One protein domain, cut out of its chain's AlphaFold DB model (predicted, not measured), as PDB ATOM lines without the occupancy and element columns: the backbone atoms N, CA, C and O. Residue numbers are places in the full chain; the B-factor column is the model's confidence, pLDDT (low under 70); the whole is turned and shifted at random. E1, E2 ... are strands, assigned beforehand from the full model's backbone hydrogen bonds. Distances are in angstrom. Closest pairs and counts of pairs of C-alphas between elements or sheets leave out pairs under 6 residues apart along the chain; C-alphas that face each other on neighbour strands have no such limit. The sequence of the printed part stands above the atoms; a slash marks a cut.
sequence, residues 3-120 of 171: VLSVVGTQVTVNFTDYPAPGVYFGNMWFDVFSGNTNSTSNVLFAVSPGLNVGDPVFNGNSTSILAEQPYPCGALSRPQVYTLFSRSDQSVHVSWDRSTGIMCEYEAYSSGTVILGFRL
ATOM      1  N   VAL A   3      -3.130  41.370 128.564       82.25
ATOM      2  CA  VAL A   3      -3.632  42.751 128.530       82.25
ATOM      3  C   VAL A   3      -2.703  43.636 129.353       82.25
ATOM      4  O   VAL A   3      -2.353  43.294 130.482       82.25
ATOM      5  N   LEU A   4      -2.250  44.736 128.758       87.94
ATOM      6  CA  LEU A   4      -1.344  45.695 129.387       87.94
ATOM      7  C   LEU A   4      -2.103  46.870 129.999       87.94
ATOM      8  O   LEU A   4      -1.785  47.286 131.108       87.94
ATOM      9  N   SER A   5      -3.096  47.402 129.286       87.94
ATOM     10  CA  SER A   5      -3.916  48.516 129.756       87.94
ATOM     11  C   SER A   5      -5.266  48.553 129.044       87.94
ATOM     12  O   SER A   5      -5.417  48.055 127.928       87.94
ATOM     13  N   VAL A   6      -6.242  49.173 129.704       86.31
ATOM     14  CA  VAL A   6      -7.531  49.556 129.121       86.31
ATOM     15  C   VAL A   6      -7.745  51.010 129.498       86.31
ATOM     16  O   VAL A   6      -7.757  51.336 130.685       86.31
ATOM     17  N   VAL A   7      -7.836  51.884 128.501       87.38
ATOM     18  CA  VAL A   7      -8.043  53.322 128.685       87.38
ATOM     19  C   VAL A   7      -9.235  53.735 127.837       87.38
ATOM     20  O   VAL A   7      -9.164  53.834 126.611       87.38
ATOM     21  N   GLY A   8     -10.357  53.947 128.515       87.06
ATOM     22  CA  GLY A   8     -11.642  54.176 127.882       87.06
ATOM     23  C   GLY A   8     -12.070  52.991 127.015       87.06
ATOM     24  O   GLY A   8     -12.299  51.902 127.533       87.06
ATOM     25  N   THR A   9     -12.155  53.192 125.699       86.38
ATOM     26  CA  THR A   9     -12.488  52.136 124.726       86.38
ATOM     27  C   THR A   9     -11.255  51.479 124.102       86.38
ATOM     28  O   THR A   9     -11.391  50.515 123.357       86.38
ATOM     29  N   GLN A  10     -10.044  51.962 124.394       88.44
ATOM     30  CA  GLN A  10      -8.814  51.411 123.831       88.44
ATOM     31  C   GLN A  10      -8.216  50.345 124.750       88.44
ATOM     32  O   GLN A  10      -7.926  50.603 125.920       88.44
ATOM     33  N   VAL A  11      -7.979  49.158 124.200       87.94
ATOM     34  CA  VAL A  11      -7.350  48.026 124.880       87.94
ATOM     35  C   VAL A  11      -5.965  47.812 124.280       87.94
ATOM     36  O   VAL A  11      -5.820  47.620 123.074       87.94
ATOM     37  N   THR A  12      -4.935  47.826 125.125       88.88
ATOM     38  CA  THR A  12      -3.556  47.510 124.731       88.88
ATOM     39  C   THR A  12      -3.185  46.126 125.229       88.88
ATOM     40  O   THR A  12      -3.352  45.798 126.406       88.88
ATOM     41  N   VAL A  13      -2.645  45.313 124.337       87.75
ATOM     42  CA  VAL A  13      -2.344  43.902 124.555       87.75
ATOM     43  C   VAL A  13      -0.953  43.569 124.043       87.75
ATOM     44  O   VAL A  13      -0.458  44.171 123.097       87.75
ATOM     45  N   ASN A  14      -0.318  42.594 124.676       86.06
ATOM     46  CA  ASN A  14       0.962  42.052 124.260       86.06
ATOM     47  C   ASN A  14       0.804  40.579 123.890       86.06
ATOM     48  O   ASN A  14       0.325  39.756 124.684       86.06
ATOM     49  N   PHE A  15       1.213  40.248 122.675       80.81
ATOM     50  CA  PHE A  15       1.223  38.895 122.153       80.81
ATOM     51  C   PHE A  15       2.656  38.369 122.101       80.81
ATOM     52  O   PHE A  15       3.306  38.360 121.057       80.81
ATOM     53  N   THR A  16       3.107  37.900 123.262       82.31
ATOM     54  CA  THR A  16       4.255  37.002 123.397       82.31
ATOM     55  C   THR A  16       3.738  35.569 123.502       82.31
ATOM     56  O   THR A  16       2.776  35.321 124.242       82.31
ATOM     57  N   ASP A  17       4.355  34.651 122.758       73.69
ATOM     58  CA  ASP A  17       4.099  33.207 122.788       73.69
ATOM     59  C   ASP A  17       2.640  32.820 122.488       73.69
ATOM     60  O   ASP A  17       2.081  31.904 123.091       73.69
ATOM     61  N   TYR A  18       1.989  33.542 121.569       67.94
ATOM     62  CA  TYR A  18       0.608  33.274 121.159       67.94
ATOM     63  C   TYR A  18       0.465  33.238 119.629       67.94
ATOM     64  O   TYR A  18       0.968  34.147 118.972       67.94
ATOM     65  N   PRO A  19      -0.260  32.258 119.048       66.56
ATOM     66  CA  PRO A  19      -0.932  31.139 119.721       66.56
ATOM     67  C   PRO A  19       0.024  30.007 120.138       66.56
ATOM     68  O   PRO A  19      -0.396  29.096 120.845       66.56
ATOM     69  N   ALA A  20       1.290  30.061 119.714       73.31
ATOM     70  CA  ALA A  20       2.315  29.072 120.028       73.31
ATOM     71  C   ALA A  20       3.596  29.743 120.565       73.31
ATOM     72  O   ALA A  20       3.856  30.907 120.241       73.31
ATOM     73  N   PRO A  21       4.417  29.018 121.350       75.50
ATOM     74  CA  PRO A  21       5.702  29.515 121.835       75.50
ATOM     75  C   PRO A  21       6.618  29.997 120.703       75.50
ATOM     76  O   PRO A  21       6.692  29.368 119.648       75.50
ATOM     77  N   GLY A  22       7.327  31.105 120.925       68.56
ATOM     78  CA  GLY A  22       8.247  31.708 119.956       68.56
ATOM     79  C   GLY A  22       7.594  32.658 118.947       68.56
ATOM     80  O   GLY A  22       8.303  33.302 118.176       68.56
ATOM     81  N   VAL A  23       6.263  32.790 118.956       70.12
ATOM     82  CA  VAL A  23       5.554  33.785 118.142       70.12
ATOM     83  C   VAL A  23       5.484  35.108 118.898       70.12
ATOM     84  O   VAL A  23       4.958  35.175 120.011       70.12
ATOM     85  N   TYR A  24       5.997  36.172 118.280       79.94
ATOM     86  CA  TYR A  24       6.007  37.510 118.857       79.94
ATOM     87  C   TYR A  24       5.373  38.515 117.899       79.94
ATOM     88  O   TYR A  24       5.965  38.874 116.884       79.94
ATOM     89  N   PHE A  25       4.177  38.987 118.248       75.25
ATOM     90  CA  PHE A  25       3.551  40.134 117.581       75.25
ATOM     91  C   PHE A  25       3.749  41.436 118.372       75.25
ATOM     92  O   PHE A  25       3.472  42.519 117.863       75.25
ATOM     93  N   GLY A  26       4.256  41.341 119.606       83.00
ATOM     94  CA  GLY A  26       4.541  42.487 120.462       83.00
ATOM     95  C   GLY A  26       3.291  43.212 120.950       83.00
ATOM     96  O   GLY A  26       2.234  42.606 121.149       83.00
ATOM     97  N   ASN A  27       3.446  44.515 121.194       87.69
ATOM     98  CA  ASN A  27       2.383  45.368 121.711       87.69
ATOM     99  C   ASN A  27       1.480  45.847 120.576       87.69
ATOM    100  O   ASN A  27       1.920  46.538 119.659       87.69
ATOM    101  N   MET A  28       0.198  45.547 120.701       87.56
ATOM    102  CA  MET A  28      -0.842  45.994 119.790       87.56
ATOM    103  C   MET A  28      -1.921  46.681 120.614       87.56
ATOM    104  O   MET A  28      -2.193  46.287 121.747       87.56
ATOM    105  N   TRP A  29      -2.548  47.702 120.056       88.38
ATOM    106  CA  TRP A  29      -3.758  48.271 120.619       88.38
ATOM    107  C   TRP A  29      -4.895  48.121 119.625       88.38
ATOM    108  O   TRP A  29      -4.692  48.133 118.408       88.38
ATOM    109  N   PHE A  30      -6.096  47.968 120.158       87.94
ATOM    110  CA  PHE A  30      -7.324  48.058 119.393       87.94
ATOM    111  C   PHE A  30      -8.335  48.894 120.173       87.94
ATOM    112  O   PHE A  30      -8.355  48.886 121.403       87.94
ATOM    113  N   ASP A  31      -9.131  49.673 119.460       88.31
ATOM    114  CA  ASP A  31     -10.230  50.436 120.031       88.31
ATOM    115  C   ASP A  31     -11.510  49.623 119.859       88.31
ATOM    116  O   ASP A  31     -11.942  49.379 118.735       88.31
ATOM    117  N   VAL A  32     -12.104  49.189 120.972       85.69
ATOM    118  CA  VAL A  32     -13.327  48.380 120.973       85.69
ATOM    119  C   VAL A  32     -14.453  49.127 120.263       85.69
ATOM    120  O   VAL A  32     -15.229  48.488 119.574       85.69
ATOM    121  N   PHE A  33     -14.501  50.462 120.360       87.06
ATOM    122  CA  PHE A  33     -15.548  51.286 119.750       87.06
ATOM    123  C   PHE A  33     -15.427  51.381 118.229       87.06
ATOM    124  O   PHE A  33     -16.406  51.173 117.515       87.06
ATOM    125  N   SER A  34     -14.234  51.717 117.731       83.69
ATOM    126  CA  SER A  34     -14.013  51.968 116.300       83.69
ATOM    127  C   SER A  34     -13.521  50.745 115.524       83.69
ATOM    128  O   SER A  34     -13.465  50.786 114.298       83.69
ATOM    129  N   GLY A  35     -13.104  49.683 116.216       79.81
ATOM    130  CA  GLY A  35     -12.397  48.543 115.629       79.81
ATOM    131  C   GLY A  35     -10.991  48.884 115.122       79.81
ATOM    132  O   GLY A  35     -10.308  48.013 114.586       79.81
ATOM    133  N   ASN A  36     -10.543  50.135 115.273       85.94
ATOM    134  CA  ASN A  36      -9.249  50.572 114.774       85.94
ATOM    135  C   ASN A  36      -8.122  49.901 115.562       85.94
ATOM    136  O   ASN A  36      -8.205  49.768 116.783       85.94
ATOM    137  N   THR A  37      -7.052  49.519 114.877       86.81
ATOM    138  CA  THR A  37      -5.890  48.876 115.487       86.81
ATOM    139  C   THR A  37      -4.609  49.354 114.819       86.81
ATOM    140  O   THR A  37      -4.595  49.703 113.642       86.81
ATOM    141  N   ASN A  38      -3.504  49.369 115.565       86.56
ATOM    142  CA  ASN A  38      -2.174  49.607 115.000       86.56
ATOM    143  C   ASN A  38      -1.520  48.346 114.417       86.56
ATOM    144  O   ASN A  38      -0.331  48.379 114.096       86.56
ATOM    145  N   SER A  39      -2.254  47.240 114.326       78.69
ATOM    146  CA  SER A  39      -1.767  45.981 113.777       78.69
ATOM    147  C   SER A  39      -2.412  45.693 112.428       78.69
ATOM    148  O   SER A  39      -3.581  45.983 112.204       78.69
ATOM    149  N   THR A  40      -1.662  45.064 111.526       72.75
ATOM    150  CA  THR A  40      -2.220  44.492 110.291       72.75
ATOM    151  C   THR A  40      -2.964  43.178 110.546       72.75
ATOM    152  O   THR A  40      -3.564  42.620 109.629       72.75
ATOM    153  N   SER A  41      -2.894  42.652 111.771       67.94
ATOM    154  CA  SER A  41      -3.556  41.418 112.183       67.94
ATOM    155  C   SER A  41      -4.950  41.701 112.733       67.94
ATOM    156  O   SER A  41      -5.134  42.602 113.549       67.94
ATOM    157  N   ASN A  42      -5.923  40.869 112.355       62.47
ATOM    158  CA  ASN A  42      -7.260  40.913 112.944       62.47
ATOM    159  C   ASN A  42      -7.185  40.492 114.417       62.47
ATOM    160  O   ASN A  42      -6.800  39.362 114.727       62.47
ATOM    161  N   VAL A  43      -7.560  41.391 115.326       61.50
ATOM    162  CA  VAL A  43      -7.661  41.081 116.754       61.50
ATOM    163  C   VAL A  43      -9.078  40.612 117.044       61.50
ATOM    164  O   VAL A  43     -10.037  41.359 116.878       61.50
ATOM    165  N   LEU A  44      -9.206  39.360 117.477       61.72
ATOM    166  CA  LEU A  44     -10.465  38.823 117.978       61.72
ATOM    167  C   LEU A  44     -10.559  39.124 119.474       61.72
ATOM    168  O   LEU A  44      -9.685  38.733 120.250       61.72
ATOM    169  N   PHE A  45     -11.613  39.828 119.872       65.62
ATOM    170  CA  PHE A  45     -11.963  40.011 121.274       65.62
ATOM    171  C   PHE A  45     -12.801  38.815 121.730       65.62
ATOM    172  O   PHE A  45     -13.859  38.543 121.167       65.62
ATOM    173  N   ALA A  46     -12.307  38.087 122.728       64.50
ATOM    174  CA  ALA A  46     -13.005  36.966 123.337       64.50
ATOM    175  C   ALA A  46     -13.000  37.141 124.852       64.50
ATOM    176  O   ALA A  46     -11.989  37.551 125.429       64.50
ATOM    177  N   VAL A  47     -14.121  36.808 125.481       72.25
ATOM    178  CA  VAL A  47     -14.265  36.829 126.934       72.25
ATOM    179  C   VAL A  47     -14.461  35.410 127.434       72.25
ATOM    180  O   VAL A  47     -15.131  34.597 126.798       72.25
ATOM    181  N   SER A  48     -13.838  35.099 128.567       73.31
ATOM    182  CA  SER A  48     -13.960  33.783 129.183       73.31
ATOM    183  C   SER A  48     -15.408  33.504 129.611       73.31
ATOM    184  O   SER A  48     -16.068  34.399 130.146       73.31
ATOM    185  N   PRO A  49     -15.903  32.265 129.444       84.06
ATOM    186  CA  PRO A  49     -17.161  31.849 130.048       84.06
ATOM    187  C   PRO A  49     -17.055  31.821 131.579       84.06
ATOM    188  O   PRO A  49     -15.968  31.708 132.148       84.06
ATOM    189  N   GLY A  50     -18.204  31.868 132.249       82.44
ATOM    190  CA  GLY A  50     -18.340  31.663 133.691       82.44
ATOM    191  C   GLY A  50     -18.047  32.882 134.566       82.44
ATOM    192  O   GLY A  50     -18.058  32.743 135.787       82.44
ATOM    193  N   LEU A  51     -17.808  34.060 133.979       85.38
ATOM    194  CA  LEU A  51     -17.618  35.294 134.747       85.38
ATOM    195  C   LEU A  51     -18.906  35.697 135.479       85.38
ATOM    196  O   LEU A  51     -20.008  35.552 134.951       85.38
ATOM    197  N   ASN A  52     -18.752  36.218 136.691       90.00
ATOM    198  CA  ASN A  52     -19.814  36.713 137.563       90.00
ATOM    199  C   ASN A  52     -19.743  38.234 137.676       90.00
ATOM    200  O   ASN A  52     -18.713  38.838 137.387       90.00
ATOM    201  N   VAL A  53     -20.814  38.854 138.169       91.69
ATOM    202  CA  VAL A  53     -20.804  40.282 138.520       91.69
ATOM    203  C   VAL A  53     -19.648  40.588 139.477       91.69
ATOM    204  O   VAL A  53     -19.492  39.932 140.504       91.69
ATOM    205  N   GLY A  54     -18.845  41.595 139.132       89.62
ATOM    206  CA  GLY A  54     -17.634  41.982 139.853       89.62
ATOM    207  C   GLY A  54     -16.349  41.325 139.346       89.62
ATOM    208  O   GLY A  54     -15.274  41.871 139.597       89.62
ATOM    209  N   ASP A  55     -16.429  40.227 138.588       88.38
ATOM    210  CA  ASP A  55     -15.238  39.590 138.031       88.38
ATOM    211  C   ASP A  55     -14.594  40.487 136.961       88.38
ATOM    212  O   ASP A  55     -15.299  41.127 136.171       88.38
ATOM    213  N   PRO A  56     -13.254  40.552 136.902       87.25
ATOM    214  CA  PRO A  56     -12.565  41.338 135.893       87.25
ATOM    215  C   PRO A  56     -12.729  40.706 134.505       87.25
ATOM    216  O   PRO A  56     -12.513  39.509 134.324       87.25
ATOM    217  N   VAL A  57     -13.024  41.528 133.492       86.00
ATOM    218  CA  VAL A  57     -13.003  41.099 132.078       86.00
ATOM    219  C   VAL A  57     -11.568  40.792 131.647       86.00
ATOM    220  O   VAL A  57     -11.316  39.864 130.880       86.00
ATOM    221  N   PHE A  58     -10.610  41.554 132.182       82.69
ATOM    222  CA  PHE A  58      -9.186  41.371 131.942       82.69
ATOM    223  C   PHE A  58      -8.413  41.298 133.254       82.69
ATOM    224  O   PHE A  58      -8.536  42.170 134.113       82.69
ATOM    225  N   ASN A  59      -7.537  40.302 133.378       73.94
ATOM    226  CA  ASN A  59      -6.667  40.174 134.544       73.94
ATOM    227  C   ASN A  59      -5.802  41.428 134.746       73.94
ATOM    228  O   ASN A  59      -5.037  41.809 133.862       73.94
ATOM    229  N   GLY A  60      -5.886  42.026 135.939       69.31
ATOM    230  CA  GLY A  60      -5.115  43.217 136.308       69.31
ATOM    231  C   GLY A  60      -5.695  44.540 135.799       69.31
ATOM    232  O   GLY A  60      -4.979  45.539 135.799       69.31
ATOM    233  N   ASN A  61      -6.960  44.565 135.369       77.38
ATOM    234  CA  ASN A  61      -7.675  45.780 134.982       77.38
ATOM    235  C   ASN A  61      -8.929  46.008 135.849       77.38
ATOM    236  O   ASN A  61      -9.440  45.075 136.463       77.38
ATOM    237  N   SER A  62      -9.424  47.247 135.887       81.50
ATOM    238  CA  SER A  62     -10.648  47.641 136.588       81.50
ATOM    239  C   SER A  62     -11.934  47.378 135.801       81.50
ATOM    240  O   SER A  62     -13.011  47.458 136.383       81.50
ATOM    241  N   THR A  63     -11.862  47.100 134.494       86.00
ATOM    242  CA  THR A  63     -13.048  46.721 133.715       86.00
ATOM    243  C   THR A  63     -13.561  45.364 134.183       86.00
ATOM    244  O   THR A  63     -12.890  44.343 134.019       86.00
ATOM    245  N   SER A  64     -14.766  45.357 134.742       90.88
ATOM    246  CA  SER A  64     -15.412  44.177 135.306       90.88
ATOM    247  C   SER A  64     -16.794  43.939 134.706       90.88
ATOM    248  O   SER A  64     -17.331  44.754 133.945       90.88
ATOM    249  N   ILE A  65     -17.364  42.785 135.037       93.56
ATOM    250  CA  ILE A  65     -18.776  42.510 134.806       93.56
ATOM    251  C   ILE A  65     -19.610  43.392 135.736       93.56
ATOM    252  O   ILE A  65     -19.452  43.350 136.956       93.56
ATOM    253  N   LEU A  66     -20.519  44.170 135.161       93.81
ATOM    254  CA  LEU A  66     -21.336  45.149 135.879       93.81
ATOM    255  C   LEU A  66     -22.677  44.583 136.333       93.81
ATOM    256  O   LEU A  66     -23.189  44.956 137.384       93.81
ATOM    257  N   ALA A  67     -23.254  43.705 135.522       92.88
ATOM    258  CA  ALA A  67     -24.570  43.148 135.760       92.88
ATOM    259  C   ALA A  67     -24.696  41.775 135.109       92.88
ATOM    260  O   ALA A  67     -23.963  41.435 134.177       92.88
ATOM    261  N   GLU A  68     -25.669  41.019 135.600       93.19
ATOM    262  CA  GLU A  68     -26.128  39.776 135.008       93.19
ATOM    263  C   GLU A  68     -27.651  39.829 134.910       93.19
ATOM    264  O   GLU A  68     -28.327  40.128 135.896       93.19
ATOM    265  N   GLN A  69     -28.195  39.551 133.729       91.62
ATOM    266  CA  GLN A  69     -29.638  39.453 133.536       91.62
ATOM    267  C   GLN A  69     -29.982  38.480 132.404       91.62
ATOM    268  O   GLN A  69     -29.234  38.364 131.429       91.62
ATOM    269  N   PRO A  70     -31.117  37.768 132.509       90.56
ATOM    270  CA  PRO A  70     -31.613  36.946 131.421       90.56
ATOM    271  C   PRO A  70     -32.147  37.831 130.290       90.56
ATOM    272  O   PRO A  70     -33.064  38.628 130.493       90.56
ATOM    273  N   TYR A  71     -31.596  37.677 129.090       89.69
ATOM    274  CA  TYR A  71     -32.025  38.428 127.909       89.69
ATOM    275  C   TYR A  71     -31.907  37.561 126.640       89.69
ATOM    276  O   TYR A  71     -31.164  36.567 126.656       89.69
ATOM    277  N   PRO A  72     -32.634  37.853 125.539       88.19
ATOM    278  CA  PRO A  72     -32.569  37.008 124.351       88.19
ATOM    279  C   PRO A  72     -31.200  37.052 123.664       88.19
ATOM    280  O   PRO A  72     -30.736  38.129 123.287       88.19
ATOM    281  N   CYS A  73     -30.608  35.872 123.478       88.19
ATOM    282  CA  CYS A  73     -29.354  35.603 122.781       88.19
ATOM    283  C   CYS A  73     -29.461  34.285 122.005       88.19
ATOM    284  O   CYS A  73     -29.605  33.208 122.592       88.19
ATOM    285  N   GLY A  74     -29.423  34.362 120.675       84.31
ATOM    286  CA  GLY A  74     -29.574  33.198 119.806       84.31
ATOM    287  C   GLY A  74     -30.967  32.567 119.900       84.31
ATOM    288  O   GLY A  74     -31.078  31.366 120.125       84.31
ATOM    289  N   ALA A  75     -32.016  33.382 119.757       78.88
ATOM    290  CA  ALA A  75     -33.441  33.023 119.803       78.88
ATOM    291  C   ALA A  75     -33.972  32.523 121.161       78.88
ATOM    292  O   ALA A  75     -35.133  32.127 121.264       78.88
ATOM    293  N   LEU A  76     -33.153  32.556 122.215       81.69
ATOM    294  CA  LEU A  76     -33.494  32.038 123.540       81.69
ATOM    295  C   LEU A  76     -33.121  33.041 124.627       81.69
ATOM    296  O   LEU A  76     -32.108  33.725 124.514       81.69
ATOM    297  N   SER A  77     -33.911  33.106 125.700       87.38
ATOM    298  CA  SER A  77     -33.542  33.886 126.886       87.38
ATOM    299  C   SER A  77     -32.475  33.139 127.681       87.38
ATOM    300  O   SER A  77     -32.684  31.983 128.057       87.38
ATOM    301  N   ARG A  78     -31.323  33.778 127.905       86.06
ATOM    302  CA  ARG A  78     -30.161  33.179 128.575       86.06
ATOM    303  C   ARG A  78     -29.545  34.152 129.575       86.06
ATOM    304  O   ARG A  78     -29.642  35.357 129.334       86.06
ATOM    305  N   PRO A  79     -28.905  33.668 130.655       90.25
ATOM    306  CA  PRO A  79     -28.131  34.519 131.549       90.25
ATOM    307  C   PRO A  79     -26.992  35.190 130.777       90.25
ATOM    308  O   PRO A  79     -26.049  34.531 130.334       90.25
ATOM    309  N   GLN A  80     -27.096  36.502 130.598       91.94
ATOM    310  CA  GLN A  80     -26.062  37.315 129.977       91.94
ATOM    311  C   GLN A  80     -25.363  38.143 131.041       91.94
ATOM    312  O   GLN A  80     -25.999  38.640 131.971       91.94
ATOM    313  N   VAL A  81     -24.062  38.316 130.874       93.94
ATOM    314  CA  VAL A  81     -23.243  39.209 131.691       93.94
ATOM    315  C   VAL A  81     -22.796  40.397 130.853       93.94
ATOM    316  O   VAL A  81     -22.570  40.267 129.649       93.94
ATOM    317  N   TYR A  82     -22.707  41.559 131.492       92.75
ATOM    318  CA  TYR A  82     -22.565  42.847 130.819       92.75
ATOM    319  C   TYR A  82     -21.296  43.562 131.255       92.75
ATOM    320  O   TYR A  82     -20.967  43.588 132.443       92.75
ATOM    321  N   THR A  83     -20.631  44.222 130.313       92.38
ATOM    322  CA  THR A  83     -19.582  45.197 130.607       92.38
ATOM    323  C   THR A  83     -19.790  46.489 129.824       92.38
ATOM    324  O   THR A  83     -20.532  46.538 128.839       92.38
ATOM    325  N   LEU A  84     -19.097  47.534 130.270       91.56
ATOM    326  CA  LEU A  84     -19.106  48.857 129.668       91.56
ATOM    327  C   LEU A  84     -17.673  49.334 129.454       91.56
ATOM    328  O   LEU A  84     -16.878  49.387 130.394       91.56
ATOM    329  N   PHE A  85     -17.390  49.781 128.238       90.56
ATOM    330  CA  PHE A  85     -16.224  50.601 127.929       90.56
ATOM    331  C   PHE A  85     -16.701  52.019 127.646       90.56
ATOM    332  O   PHE A  85     -17.627  52.201 126.861       90.56
ATOM    333  N   SER A  86     -16.102  53.038 128.255       90.56
ATOM    334  CA  SER A  86     -16.538  54.425 128.050       90.56
ATOM    335  C   SER A  86     -15.361  55.384 127.927       90.56
ATOM    336  O   SER A  86     -14.382  55.298 128.664       90.56
ATOM    337  N   ARG A  87     -15.440  56.311 126.973       89.88
ATOM    338  CA  ARG A  87     -14.451  57.364 126.731       89.88
ATOM    339  C   ARG A  87     -15.163  58.645 126.316       89.88
ATOM    340  O   ARG A  87     -15.686  58.708 125.213       89.88
ATOM    341  N   SER A  88     -15.079  59.690 127.143       89.00
ATOM    342  CA  SER A  88     -15.677  61.002 126.851       89.00
ATOM    343  C   SER A  88     -17.177  60.884 126.530       89.00
ATOM    344  O   SER A  88     -17.969  60.614 127.427       89.00
ATOM    345  N   ASP A  89     -17.554  61.040 125.265       90.38
ATOM    346  CA  ASP A  89     -18.908  60.986 124.717       90.38
ATOM    347  C   ASP A  89     -19.221  59.651 124.018       90.38
ATOM    348  O   ASP A  89     -20.301  59.490 123.453       90.38
ATOM    349  N   GLN A  90     -18.291  58.698 124.047       91.31
ATOM    350  CA  GLN A  90     -18.415  57.388 123.420       91.31
ATOM    351  C   GLN A  90     -18.540  56.298 124.480       91.31
ATOM    352  O   GLN A  90     -17.802  56.288 125.470       91.31
ATOM    353  N   SER A  91     -19.423  55.332 124.257       92.06
ATOM    354  CA  SER A  91     -19.455  54.109 125.055       92.06
ATOM    355  C   SER A  91     -19.725  52.878 124.207       92.06
ATOM    356  O   SER A  91     -20.298  52.956 123.125       92.06
ATOM    357  N   VAL A  92     -19.272  51.733 124.698       91.94
ATOM    358  CA  VAL A  92     -19.527  50.421 124.118       91.94
ATOM    359  C   VAL A  92     -20.084  49.531 125.206       91.94
ATOM    360  O   VAL A  92     -19.431  49.289 126.223       91.94
ATOM    361  N   HIS A  93     -21.297  49.060 124.979       92.19
ATOM    362  CA  HIS A  93     -21.971  48.091 125.817       92.19
ATOM    363  C   HIS A  93     -21.777  46.740 125.149       92.19
ATOM    364  O   HIS A  93     -22.069  46.585 123.963       92.19
ATOM    365  N   VAL A  94     -21.251  45.774 125.890       91.88
ATOM    366  CA  VAL A  94     -21.068  44.421 125.370       91.88
ATOM    367  C   VAL A  94     -21.671  43.446 126.360       91.88
ATOM    368  O   VAL A  94     -21.407  43.534 127.564       91.88
ATOM    369  N   SER A  95     -22.469  42.517 125.845       92.62
ATOM    370  CA  SER A  95     -22.986  41.393 126.606       92.62
ATOM    371  C   SER A  95     -22.591  40.070 125.965       92.62
ATOM    372  O   SER A  95     -22.463  39.936 124.742       92.62
ATOM    373  N   TRP A  96     -22.417  39.061 126.803       90.69
ATOM    374  CA  TRP A  96     -22.177  37.694 126.365       90.69
ATOM    375  C   TRP A  96     -22.933  36.711 127.238       90.69
ATOM    376  O   TRP A  96     -23.232  36.974 128.404       90.69
ATOM    377  N   ASP A  97     -23.242  35.560 126.658       89.88
ATOM    378  CA  ASP A  97     -23.825  34.444 127.377       89.88
ATOM    379  C   ASP A  97     -22.837  33.967 128.442       89.88
ATOM    380  O   ASP A  97     -21.688  33.632 128.142       89.88
ATOM    381  N   ARG A  98     -23.280  33.922 129.699       88.19
ATOM    382  CA  ARG A  98     -22.414  33.574 130.827       88.19
ATOM    383  C   ARG A  98     -21.854  32.163 130.695       88.19
ATOM    384  O   ARG A  98     -20.713  31.927 131.074       88.19
ATOM    385  N   SER A  99     -22.637  31.226 130.163       84.00
ATOM    386  CA  SER A  99     -22.246  29.815 130.100       84.00
ATOM    387  C   SER A  99     -21.209  29.523 129.011       84.00
ATOM    388  O   SER A  99     -20.296  28.728 129.225       84.00
ATOM    389  N   THR A 100     -21.314  30.188 127.860       84.12
ATOM    390  CA  THR A 100     -20.489  29.916 126.673       84.12
ATOM    391  C   THR A 100     -19.448  30.993 126.381       84.12
ATOM    392  O   THR A 100     -18.488  30.718 125.666       84.12
ATOM    393  N   GLY A 101     -19.601  32.201 126.930       84.81
ATOM    394  CA  GLY A 101     -18.743  33.353 126.637       84.81
ATOM    395  C   GLY A 101     -19.005  33.981 125.264       84.81
ATOM    396  O   GLY A 101     -18.223  34.808 124.803       84.81
ATOM    397  N   ILE A 102     -20.084  33.585 124.582       86.38
ATOM    398  CA  ILE A 102     -20.373  34.049 123.225       86.38
ATOM    399  C   ILE A 102     -21.092  35.389 123.277       86.38
ATOM    400  O   ILE A 102     -22.050  35.559 124.027       86.38
ATOM    401  N   MET A 103     -20.617  36.337 122.467       88.88
ATOM    402  CA  MET A 103     -21.183  37.679 122.386       88.88
ATOM    403  C   MET A 103     -22.636  37.622 121.914       88.88
ATOM    404  O   MET A 103     -22.943  37.077 120.852       88.88
ATOM    405  N   CYS A 104     -23.518  38.192 122.724       90.12
ATOM    406  CA  CYS A 104     -24.954  38.239 122.489       90.12
ATOM    407  C   CYS A 104     -25.382  39.602 121.960       90.12
ATOM    408  O   CYS A 104     -26.242  39.678 121.082       90.12
ATOM    409  N   GLU A 105     -24.764  40.659 122.475       91.88
ATOM    410  CA  GLU A 105     -25.087  42.031 122.134       91.88
ATOM    411  C   GLU A 105     -23.823  42.886 122.145       91.88
ATOM    412  O   GLU A 105     -22.931  42.721 122.982       91.88
ATOM    413  N   TYR A 106     -23.763  43.803 121.194       92.00
ATOM    414  CA  TYR A 106     -22.769  44.851 121.116       92.00
ATOM    415  C   TYR A 106     -23.488  46.125 120.695       92.00
ATOM    416  O   TYR A 106     -24.083  46.162 119.620       92.00
ATOM    417  N   GLU A 107     -23.397  47.175 121.497       93.38
ATOM    418  CA  GLU A 107     -23.950  48.482 121.166       93.38
ATOM    419  C   GLU A 107     -22.893  49.560 121.380       93.38
ATOM    420  O   GLU A 107     -22.373  49.739 122.482       93.38
ATOM    421  N   ALA A 108     -22.579  50.301 120.323       92.38
ATOM    422  CA  ALA A 108     -21.728  51.475 120.389       92.38
ATOM    423  C   ALA A 108     -22.590  52.739 120.387       92.38
ATOM    424  O   ALA A 108     -23.444  52.931 119.517       92.38
ATOM    425  N   TYR A 109     -22.319  53.624 121.338       93.94
ATOM    426  CA  TYR A 109     -23.005  54.889 121.538       93.94
ATOM    427  C   TYR A 109     -22.060  56.058 121.276       93.94
ATOM    428  O   TYR A 109     -20.938  56.074 121.777       93.94
ATOM    429  N   SER A 110     -22.537  57.072 120.558       93.88
ATOM    430  CA  SER A 110     -21.872  58.371 120.419       93.88
ATOM    431  C   SER A 110     -22.829  59.463 120.878       93.88
ATOM    432  O   SER A 110     -23.945  59.566 120.372       93.88
ATOM    433  N   SER A 111     -22.415  60.265 121.859       91.50
ATOM    434  CA  SER A 111     -23.233  61.314 122.485       91.50
ATOM    435  C   SER A 111     -24.623  60.814 122.927       91.50
ATOM    436  O   SER A 111     -25.636  61.476 122.715       91.50
ATOM    437  N   GLY A 112     -24.679  59.607 123.501       87.75
ATOM    438  CA  GLY A 112     -25.918  58.982 123.984       87.75
ATOM    439  C   GLY A 112     -26.816  58.368 122.902       87.75
ATOM    440  O   GLY A 112     -27.867  57.828 123.231       87.75
ATOM    441  N   THR A 113     -26.415  58.409 121.628       91.81
ATOM    442  CA  THR A 113     -27.157  57.788 120.519       91.81
ATOM    443  C   THR A 113     -26.474  56.498 120.084       91.81
ATOM    444  O   THR A 113     -25.260  56.498 119.888       91.81
ATOM    445  N   VAL A 114     -27.237  55.416 119.894       92.06
ATOM    446  CA  VAL A 114     -26.716  54.167 119.316       92.06
ATOM    447  C   VAL A 114     -26.309  54.427 117.868       92.06
ATOM    448  O   VAL A 114     -27.145  54.780 117.037       92.06
ATOM    449  N   ILE A 115     -25.027  54.250 117.566       92.88
ATOM    450  CA  ILE A 115     -24.483  54.390 116.208       92.88
ATOM    451  C   ILE A 115     -24.238  53.039 115.533       92.88
ATOM    452  O   ILE A 115     -24.168  52.967 114.308       92.88
ATOM    453  N   LEU A 116     -24.100  51.971 116.320       89.81
ATOM    454  CA  LEU A 116     -23.897  50.616 115.831       89.81
ATOM    455  C   LEU A 116     -24.447  49.632 116.854       89.81
ATOM    456  O   LEU A 116     -24.105  49.720 118.029       89.81
ATOM    457  N   GLY A 117     -25.268  48.697 116.394       90.06
ATOM    458  CA  GLY A 117     -25.839  47.640 117.216       90.06
ATOM    459  C   GLY A 117     -25.703  46.306 116.502       90.06
ATOM    460  O   GLY A 117     -26.127  46.171 115.354       90.06
ATOM    461  N   PHE A 118     -25.123  45.323 117.176       88.75
ATOM    462  CA  PHE A 118     -25.140  43.932 116.755       88.75
ATOM    463  C   PHE A 118     -25.826  43.107 117.825       88.75
ATOM    464  O   PHE A 118     -25.538  43.237 119.013       88.75
ATOM    465  N   ARG A 119     -26.698  42.210 117.379       90.00
ATOM    466  CA  ARG A 119     -27.394  41.275 118.246       90.00
ATOM    467  C   ARG A 119     -27.350  39.887 117.638       90.00
ATOM    468  O   ARG A 119     -27.546  39.715 116.436       90.00
ATOM    469  N   LEU A 120     -27.093  38.891 118.476       87.12
ATOM    470  CA  LEU A 120     -27.185  37.497 118.078       87.12
ATOM    471  C   LEU A 120     -28.654  37.062 118.081       87.12
ATOM    472  O   LEU A 120     -29.203  36.703 119.123       87.12
TER     473      LEU A 120
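AT A GLANCE: This is residues 3 to 120 of the 171 residues of an uncharacterized protein of Candidatus Bathyarchaeota archaeon (UniProt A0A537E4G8). Two antiparallel sheets stand like the sides of an open V: a small one of three strands, E1 to E3, and a larger, curled one of five, E4 to E8. A long unnamed stretch, residues 32 to 66, links them and loops through the space between. The printed part has 118 residues and is all strand, with eight named strands, E1 to E8, in two meanders, each strand the antiparallel neighbour of the one before. It is compact, with a radius of gyration of the C-alphas of 14.7 A, and spans 42 by 32 by 25 A.

HOW THE PARTS SIT: E1, residues 3 to 7, forms a hairpin with E2, residues 10 to 16; N 4 and O 12 are 2.8 A apart. E2 forms a hairpin with E3, residues 24 to 31, with N 13 and O 28 at 2.8 A. E3 bends by 55 degrees at residue 27. E4, residues 67 to 73, is apart from E3 and is an edge strand of the twisted second sheet. E4 forms a hairpin with E5, residues 76 to 87, with N 71 and O 78 at 3.0 A. E5 bends by 70 degrees at residue 79. The next hairpins join E5 to E6, residues 90 to 97, with N 85 and O 92 at 2.9 A; E6 to E7, residues 103 to 110, with N 93 and O 107 at 2.8 A; and E7 to E8, residues 113 to 119, with N 108 and O 116 at 2.8 A. The closest C-alphas of E4 and E7, Cys 73 and Cys 104, are 5.1 A apart. Those of E1 and E5, Val 7 and Arg 87, are 7.8 A apart.

IN THESE COORDINATES: E1 begins at C-alpha 3 (-3.632, 42.751, 128.530). E5 measures 31.8 A and E6 23.9 A from first to last C-alpha. E8 ends at C-alpha 119 (-27.394, 41.275, 118.246).

THE WHOLE: The C-alphas of Gly 22 and Thr 113, the two farthest apart, are 44.0 A apart. The printed part has no cut. The link from E3 to E4 is long, with 35 residues. The mean pLDDT of the printed part is 85.1; residues 18 to 19, 22, 41 to 46 and 60 are under 70.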